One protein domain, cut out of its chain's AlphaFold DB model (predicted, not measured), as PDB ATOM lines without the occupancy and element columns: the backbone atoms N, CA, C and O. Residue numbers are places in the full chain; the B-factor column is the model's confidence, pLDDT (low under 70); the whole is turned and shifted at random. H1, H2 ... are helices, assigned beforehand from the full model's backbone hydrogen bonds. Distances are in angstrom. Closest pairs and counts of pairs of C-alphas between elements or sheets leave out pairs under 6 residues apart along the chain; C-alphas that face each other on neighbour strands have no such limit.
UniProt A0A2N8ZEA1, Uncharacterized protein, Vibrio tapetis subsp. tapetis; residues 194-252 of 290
ATOM      1  N   LEU A 194      16.331 -44.025 -41.049       72.69
ATOM      2  CA  LEU A 194      17.406 -43.602 -40.134       72.69
ATOM      3  C   LEU A 194      18.559 -42.914 -40.882       72.69
ATOM      4  O   LEU A 194      19.065 -41.895 -40.425       72.69
ATOM      5  N   ALA A 195      18.920 -43.426 -42.061       70.94
ATOM      6  CA  ALA A 195      19.935 -42.811 -42.914       70.94
ATOM      7  C   ALA A 195      19.511 -41.415 -43.403       70.94
ATOM      8  O   ALA A 195      20.333 -40.510 -43.431       70.94
ATOM      9  N   THR A 196      18.228 -41.212 -43.726       72.44
ATOM     10  CA  THR A 196      17.698 -39.885 -44.100       72.44
ATOM     11  C   THR A 196      17.692 -38.937 -42.902       72.44
ATOM     12  O   THR A 196      18.031 -37.769 -43.045       72.44
ATOM     13  N   TYR A 197      17.347 -39.437 -41.709       77.62
ATOM     14  CA  TYR A 197      17.366 -38.655 -40.474       77.62
ATOM     15  C   TYR A 197      18.774 -38.146 -40.153       77.62
ATOM     16  O   TYR A 197      18.968 -36.940 -40.045       77.62
ATOM     17  N   PHE A 198      19.769 -39.036 -40.071       72.81
ATOM     18  CA  PHE A 198      21.157 -38.627 -39.821       72.81
ATOM     19  C   PHE A 198      21.748 -37.837 -40.993       72.81
ATOM     20  O   PHE A 198      22.483 -36.877 -40.768       72.81
ATOM     21  N   GLY A 199      21.358 -38.180 -42.223       72.62
ATOM     22  CA  GLY A 199      21.696 -37.463 -43.453       72.62
ATOM     23  C   GLY A 199      21.221 -36.005 -43.488       72.62
ATOM     24  O   GLY A 199      21.785 -35.211 -44.228       72.62
ATOM     25  N   GLY A 200      20.216 -35.638 -42.684       74.56
ATOM     26  CA  GLY A 200      19.732 -34.259 -42.548       74.56
ATOM     27  C   GLY A 200      20.425 -33.439 -41.453       74.56
ATOM     28  O   GLY A 200      20.090 -32.271 -41.266       74.56
ATOM     29  N   ILE A 201      21.358 -34.027 -40.697       82.69
ATOM     30  CA  ILE A 201      22.049 -33.361 -39.583       82.69
ATOM     31  C   ILE A 201      23.427 -32.866 -40.045       82.69
ATOM     32  O   ILE A 201      24.454 -33.479 -39.757       82.69
ATOM     33  N   ASP A 202      23.456 -31.726 -40.738       78.56
ATOM     34  CA  ASP A 202      24.685 -31.185 -41.345       78.56
ATOM     35  C   ASP A 202      25.790 -30.853 -40.331       78.56
ATOM     36  O   ASP A 202      26.978 -31.015 -40.620       78.56
ATOM     37  N   TRP A 203      25.434 -30.424 -39.115       86.50
ATOM     38  CA  TRP A 203      26.435 -30.091 -38.097       86.50
ATOM     39  C   TRP A 203      27.235 -31.317 -37.638       86.50
ATOM     40  O   TRP A 203      28.400 -31.174 -37.272       86.50
ATOM     41  N   LEU A 204      26.648 -32.518 -37.722       83.12
ATOM     42  CA  LEU A 204      27.296 -33.771 -37.335       83.12
ATOM     43  C   LEU A 204      28.451 -34.127 -38.283       83.12
ATOM     44  O   LEU A 204      29.413 -34.765 -37.864       83.12
ATOM     45  N   ARG A 205      28.386 -33.676 -39.543       83.94
ATOM     46  CA  ARG A 205      29.426 -33.883 -40.560       83.94
ATOM     47  C   ARG A 205      30.664 -33.014 -40.336       83.94
ATOM     48  O   ARG A 205      31.735 -33.335 -40.850       83.94
ATOM     49  N   ARG A 206      30.530 -31.898 -39.619       87.50
ATOM     50  CA  ARG A 206      31.629 -30.950 -39.434       87.50
ATOM     51  C   ARG A 206      32.735 -31.553 -38.571       87.50
ATOM     52  O   ARG A 206      32.460 -32.257 -37.604       87.50
ATOM     53  N   SER A 207      33.983 -31.242 -38.905       87.50
ATOM     54  CA  SER A 207      35.161 -31.767 -38.201       87.50
ATOM     55  C   SER A 207      35.482 -31.030 -36.895       87.50
ATOM     56  O   SER A 207      36.276 -31.524 -36.108       87.50
ATOM     57  N   ASP A 208      34.909 -29.843 -36.678       87.00
ATOM     58  CA  ASP A 208      35.192 -28.982 -35.524       87.00
ATOM     59  C   ASP A 208      34.241 -29.207 -34.339       87.00
ATOM     60  O   ASP A 208      34.654 -29.093 -33.189       87.00
ATOM     61  N   VAL A 209      32.974 -29.530 -34.611       83.62
ATOM     62  CA  VAL A 209      31.937 -29.758 -33.584       83.62
ATOM     63  C   VAL A 209      31.236 -31.114 -33.704       83.62
ATOM     64  O   VAL A 209      30.534 -31.527 -32.782       83.62
ATOM     65  N   GLY A 210      31.381 -31.790 -34.843       83.19
ATOM     66  CA  GLY A 210      30.738 -33.065 -35.143       83.19
ATOM     67  C   GLY A 210      31.710 -34.243 -35.087       83.19
ATOM     68  O   GLY A 210      32.811 -34.155 -34.550       83.19
ATOM     69  N   ILE A 211      31.298 -35.366 -35.674       82.88
ATOM     70  CA  ILE A 211      32.119 -36.586 -35.758       82.88
ATOM     71  C   ILE A 211      33.052 -36.580 -36.981       82.88
ATOM     72  O   ILE A 211      33.808 -37.527 -37.184       82.88
ATOM     73  N   GLY A 212      32.997 -35.529 -37.806       85.06
ATOM     74  CA  GLY A 212      33.759 -35.418 -39.049       85.06
ATOM     75  C   GLY A 212      33.144 -36.181 -40.227       85.06
ATOM     76  O   GLY A 212      32.268 -37.037 -40.075       85.06
ATOM     77  N   SER A 213      33.613 -35.857 -41.436       83.25
ATOM     78  CA  SER A 213      33.066 -36.370 -42.702       83.25
ATOM     79  C   SER A 213      33.104 -37.888 -42.812       83.25
ATOM     80  O   SER A 213      32.174 -38.488 -43.349       83.25
ATOM     81  N   ASP A 214      34.162 -38.502 -42.294       83.38
ATOM     82  CA  ASP A 214      34.457 -39.912 -42.529       83.38
ATOM     83  C   ASP A 214      33.530 -40.795 -41.688       83.38
ATOM     84  O   ASP A 214      32.838 -41.661 -42.225       83.38
ATOM     85  N   LEU A 215      33.400 -40.499 -40.390       80.50
ATOM     86  CA  LEU A 215      32.434 -41.162 -39.510       80.50
ATOM     87  C   LEU A 215      30.987 -40.836 -39.896       80.50
ATOM     88  O   LEU A 215      30.118 -41.703 -39.821       80.50
ATOM     89  N   TYR A 216      30.721 -39.619 -40.374       81.69
ATOM     90  CA  TYR A 216      29.401 -39.249 -40.877       81.69
ATOM     91  C   TYR A 216      29.008 -40.052 -42.126       81.69
ATOM     92  O   TYR A 216      27.879 -40.528 -42.224       81.69
ATOM     93  N   SER A 217      29.941 -40.288 -43.051       77.81
ATOM     94  CA  SER A 217      29.687 -41.109 -44.242       77.81
ATOM     95  C   SER A 217      29.328 -42.562 -43.898       77.81
ATOM     96  O   SER A 217      28.533 -43.192 -44.595       77.81
ATOM     97  N   ILE A 218      29.828 -43.075 -42.768       75.25
ATOM     98  CA  ILE A 218      29.495 -44.408 -42.254       75.25
ATOM     99  C   ILE A 218      28.029 -44.487 -41.784       75.25
ATOM    100  O   ILE A 218      27.392 -45.531 -41.957       75.25
ATOM    101  N   LEU A 219      27.455 -43.391 -41.271       69.12
ATOM    102  CA  LEU A 219      26.036 -43.310 -40.881       69.12
ATOM    103  C   LEU A 219      25.073 -43.384 -42.079       69.12
ATOM    104  O   LEU A 219      23.885 -43.656 -41.903       69.12
ATOM    105  N   ALA A 220      25.563 -43.224 -43.311       66.69
ATOM    106  CA  ALA A 220      24.765 -43.496 -44.504       66.69
ATOM    107  C   ALA A 220      24.452 -44.997 -44.672       66.69
ATOM    108  O   ALA A 220      23.525 -45.352 -45.398       66.69
ATOM    109  N   SER A 221      25.185 -45.890 -43.988       74.62
ATOM    110  CA  SER A 221      24.904 -47.328 -43.967       74.62
ATOM    111  C   SER A 221      23.800 -47.655 -42.953       74.62
ATOM    112  O   SER A 221      24.017 -47.524 -41.739       74.62
ATOM    113  N   PRO A 222      22.635 -48.173 -43.392       70.69
ATOM    114  CA  PRO A 222      21.558 -48.554 -42.477       70.69
ATOM    115  C   PRO A 222      22.001 -49.619 -41.467       70.69
ATOM    116  O   PRO A 222      21.627 -49.567 -40.297       70.69
ATOM    117  N   LYS A 223      22.847 -50.564 -41.899       77.69
ATOM    118  CA  LYS A 223      23.331 -51.669 -41.062       77.69
ATOM    119  C   LYS A 223      24.200 -51.173 -39.906       77.69
ATOM    120  O   LYS A 223      23.981 -51.573 -38.766       77.69
ATOM    121  N   LEU A 224      25.164 -50.302 -40.199       74.00
ATOM    122  CA  LEU A 224      26.075 -49.765 -39.185       74.00
ATOM    123  C   LEU A 224      25.347 -48.803 -38.246       74.00
ATOM    124  O   LEU A 224      25.571 -48.848 -37.040       74.00
ATOM    125  N   THR A 225      24.404 -48.021 -38.770       73.38
ATOM    126  CA  THR A 225      23.556 -47.136 -37.960       73.38
ATOM    127  C   THR A 225      22.722 -47.917 -36.947       73.38
ATOM    128  O   THR A 225      22.699 -47.571 -35.769       73.38
ATOM    129  N   VAL A 226      22.083 -49.017 -37.363       79.06
ATOM    130  CA  VAL A 226      21.309 -49.877 -36.451       79.06
ATOM    131  C   VAL A 226      22.209 -50.548 -35.410       79.06
ATOM    132  O   VAL A 226      21.840 -50.616 -34.238       79.06
ATOM    133  N   GLN A 227      23.401 -51.012 -35.797       79.44
ATOM    134  CA  GLN A 227      24.362 -51.590 -34.851       79.44
ATOM    135  C   GLN A 227      24.861 -50.561 -33.830       79.44
ATOM    136  O   GLN A 227      24.886 -50.857 -32.637       79.44
ATOM    137  N   SER A 228      25.201 -49.350 -34.274       77.94
ATOM    138  CA  SER A 228      25.623 -48.248 -33.404       77.94
ATOM    139  C   SER A 228      24.512 -47.829 -32.437       77.94
ATOM    140  O   SER A 228      24.762 -47.680 -31.240       77.94
ATOM    141  N   LEU A 229      23.267 -47.729 -32.920       81.25
ATOM    142  CA  LEU A 229      22.099 -47.457 -32.084       81.25
ATOM    143  C   LEU A 229      21.893 -48.556 -31.035       81.25
ATOM    144  O   LEU A 229      21.700 -48.250 -29.863       81.25
ATOM    145  N   SER A 230      21.970 -49.826 -31.439       83.44
ATOM    146  CA  SER A 230      21.833 -50.974 -30.535       83.44
ATOM    147  C   SER A 230      22.911 -50.981 -29.448       83.44
ATOM    148  O   SER A 230      22.607 -51.162 -28.266       83.44
ATOM    149  N   LEU A 231      24.168 -50.713 -29.820       82.62
ATOM    150  CA  LEU A 231      25.285 -50.634 -28.878       82.62
ATOM    151  C   LEU A 231      25.116 -49.458 -27.910       82.62
ATOM    152  O   LEU A 231      25.284 -49.621 -26.704       82.62
ATOM    153  N   SER A 232      24.725 -48.294 -28.427       81.00
ATOM    154  CA  SER A 232      24.469 -47.099 -27.619       81.00
ATOM    155  C   SER A 232      23.328 -47.335 -26.631       81.00
ATOM    156  O   SER A 232      23.479 -47.066 -25.443       81.00
ATOM    157  N   ALA A 233      22.214 -47.914 -27.090       86.31
ATOM    158  CA  ALA A 233      21.094 -48.290 -26.233       86.31
ATOM    159  C   ALA A 233      21.514 -49.305 -25.159       86.31
ATOM    160  O   ALA A 233      21.156 -49.146 -23.995       86.31
ATOM    161  N   SER A 234      22.320 -50.307 -25.522       90.69
ATOM    162  CA  SER A 234      22.841 -51.305 -24.578       90.69
ATOM    163  C   SER A 234      23.708 -50.661 -23.497       90.69
ATOM    164  O   SER A 234      23.524 -50.942 -22.313       90.69
ATOM    165  N   ASN A 235      24.600 -49.745 -23.881       90.81
ATOM    166  CA  ASN A 235      25.436 -49.008 -22.935       90.81
ATOM    167  C   ASN A 235      24.598 -48.117 -22.014       90.81
ATOM    168  O   ASN A 235      24.812 -48.131 -20.806       90.81
ATOM    169  N   ILE A 236      23.603 -47.403 -22.547       88.00
ATOM    170  CA  ILE A 236      22.683 -46.593 -21.735       88.00
ATOM    171  C   ILE A 236      21.939 -47.474 -20.725       88.00
ATOM    172  O   ILE A 236      21.855 -47.120 -19.553       88.00
ATOM    173  N   ILE A 237      21.430 -48.638 -21.140       89.88
ATOM    174  CA  ILE A 237      20.746 -49.579 -20.239       89.88
ATOM    175  C   ILE A 237      21.691 -50.062 -19.132       89.88
ATOM    176  O   ILE A 237      21.285 -50.123 -17.971       89.88
ATOM    177  N   LEU A 238      22.943 -50.379 -19.469       93.75
ATOM    178  CA  LEU A 238      23.953 -50.777 -18.489       93.75
ATOM    179  C   LEU A 238      24.256 -49.652 -17.494       93.75
ATOM    180  O   LEU A 238      24.291 -49.908 -16.292       93.75
ATOM    181  N   GLU A 239      24.421 -48.417 -17.960       92.31
ATOM    182  CA  GLU A 239      24.663 -47.266 -17.084       92.31
ATOM    183  C   GLU A 239      23.450 -46.938 -16.204       92.31
ATOM    184  O   GLU A 239      23.604 -46.663 -15.013       92.31
ATOM    185  N   LEU A 240      22.228 -47.064 -16.728       90.12
ATOM    186  CA  LEU A 240      21.004 -46.949 -15.930       90.12
ATOM    187  C   LEU A 240      20.915 -48.052 -14.871       90.12
ATOM    188  O   LEU A 240      20.509 -47.792 -13.740       90.12
ATOM    189  N   TYR A 241      21.311 -49.279 -15.212       92.00
ATOM    190  CA  TYR A 241      21.340 -50.386 -14.263       92.00
ATOM    191  C   TYR A 241      22.374 -50.161 -13.152       92.00
ATOM    192  O   TYR A 241      22.044 -50.336 -11.977       92.00
ATOM    193  N   LYS A 242      23.589 -49.718 -13.498       93.25
ATOM    194  CA  LYS A 242      24.618 -49.334 -12.518       93.25
ATOM    195  C   LYS A 242      24.122 -48.209 -11.618       93.25
ATOM    196  O   LYS A 242      24.147 -48.354 -10.404       93.25
ATOM    197  N   SER A 243      23.568 -47.147 -12.202       89.69
ATOM    198  CA  SER A 243      23.007 -46.012 -11.457       89.69
ATOM    199  C   SER A 243      21.896 -46.451 -10.501       89.69
ATOM    200  O   SER A 243      21.848 -46.016  -9.354       89.69
ATOM    201  N   LYS A 244      21.022 -47.366 -10.936       87.88
ATOM    202  CA  LYS A 244      19.985 -47.961 -10.082       87.88
ATOM    203  C   LYS A 244      20.590 -48.745  -8.914       87.88
ATOM    204  O   LYS A 244      20.070 -48.663  -7.803       87.88
ATOM    205  N   LEU A 245      21.644 -49.524  -9.160       89.50
ATOM    206  CA  LEU A 245      22.320 -50.302  -8.124       89.50
ATOM    207  C   LEU A 245      23.001 -49.387  -7.099       89.50
ATOM    208  O   LEU A 245      22.818 -49.589  -5.901       89.50
ATOM    209  N   GLU A 246      23.702 -48.355  -7.565       87.94
ATOM    210  CA  GLU A 246      24.321 -47.340  -6.708       87.94
ATOM    211  C   GLU A 246      23.276 -46.603  -5.870       87.94
ATOM    212  O   GLU A 246      23.427 -46.494  -4.657       87.94
ATOM    213  N   LEU A 247      22.152 -46.197  -6.467       81.88
ATOM    214  CA  LEU A 247      21.054 -45.556  -5.740       81.88
ATOM    215  C   LEU A 247      20.459 -46.475  -4.662       81.88
ATOM    216  O   LEU A 247      20.116 -46.032  -3.565       81.88
ATOM    217  N   HIS A 248      20.350 -47.770  -4.950       80.50
ATOM    218  CA  HIS A 248      19.891 -48.760  -3.982       80.50
ATOM    219  C   HIS A 248      20.909 -48.985  -2.850       80.50
ATOM    220  O   HIS A 248      20.515 -49.093  -1.689       80.50
ATOM    221  N   ASN A 249      22.209 -49.015  -3.157       83.38
ATOM    222  CA  ASN A 249      23.274 -49.123  -2.158       83.38
ATOM    223  C   ASN A 249      23.343 -47.877  -1.271       83.38
ATOM    224  O   ASN A 249      23.369 -48.003  -0.049       83.38
ATOM    225  N   PHE A 250      23.273 -46.690  -1.874       82.12
ATOM    226  CA  PHE A 250      23.128 -45.414  -1.179       82.12
ATOM    227  C   PHE A 250      21.914 -45.442  -0.244       82.12
ATOM    228  O   PHE A 250      22.031 -45.130   0.937       82.12
ATOM    229  N   SER A 251      20.766 -45.929  -0.728       75.56
ATOM    230  CA  SER A 251      19.552 -46.008   0.090       75.56
ATOM    231  C   SER A 251      19.687 -46.922   1.305       75.56
ATOM    232  O   SER A 251      19.171 -46.603   2.372       75.56
ATOM    233  N   LYS A 252      20.411 -48.038   1.163       78.44
ATOM    234  CA  LYS A 252      20.725 -48.939   2.278       78.44
ATOM    235  C   LYS A 252      21.694 -48.321   3.281       78.44
ATOM    236  O   LYS A 252      21.521 -48.527   4.475       78.44
TER     237      LYS A 252
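This is residues 194 to 252 of the 290 residues of an uncharacterized protein of Vibrio tapetis subsp. tapetis (UniProt A0A2N8ZEA1). Look first for one long helix, H4, whose residues 229 to 252 stick out as an arm from a small head; H1 and H3 run across the line of H4 at its beginning. The head is made of the three short helices H1, H2 and H3 with their links, and residues 222 to 228 of H4. The printed part has 59 residues with four named helices, H1, H2, H3 and H4 along the chain, and no named strand; its class is all helix. It is extended, with a radius of gyration of the C-alphas of 16.3 A, and spans 48 by 26 by 16 A, the arm making the length.

Find C-alpha 222 at (21.558, -48.554, -42.477); from there H4, residues 222 to 252, runs 44.8 A to C-alpha 252 at (20.725, -48.939, 2.278). Go back to C-alpha 194 at (17.406, -43.602, -40.134), where H1, residues 194 to 199, begins. H2 is residues 202 to 205, and H3, residues 212 to 218, is 10.5 A long.

H4 touches H1 with residues 222 to 225 alone; the closest C-alphas, those of Ala 195 and Pro 222, are 6.0 A apart, and the lines are about perpendicular at 80 degrees. H3 and H4 are close but not clearly touching, with the C-alphas of Ile 218 and Leu 224 closest at 7.1 A, about perpendicular at 74 degrees. H2 touches H3, the closest C-alphas being those of Arg 205 and Gly 212, 4.8 A apart. H1 and H3 are near each other, H1 and H2 meet only through their link, and H2 and H4 are apart. In H1, H3 and H4 every O i to N i+4 pair is within hydrogen-bond range; H2 is too short for such a pair.

The farthest C-alphas, of Ser 213 and Lys 252, are 48.3 A apart. The printed part has no cut and no long link. The mean pLDDT of the printed part is 81.7; look at residues 219 to 220 for the two under 70.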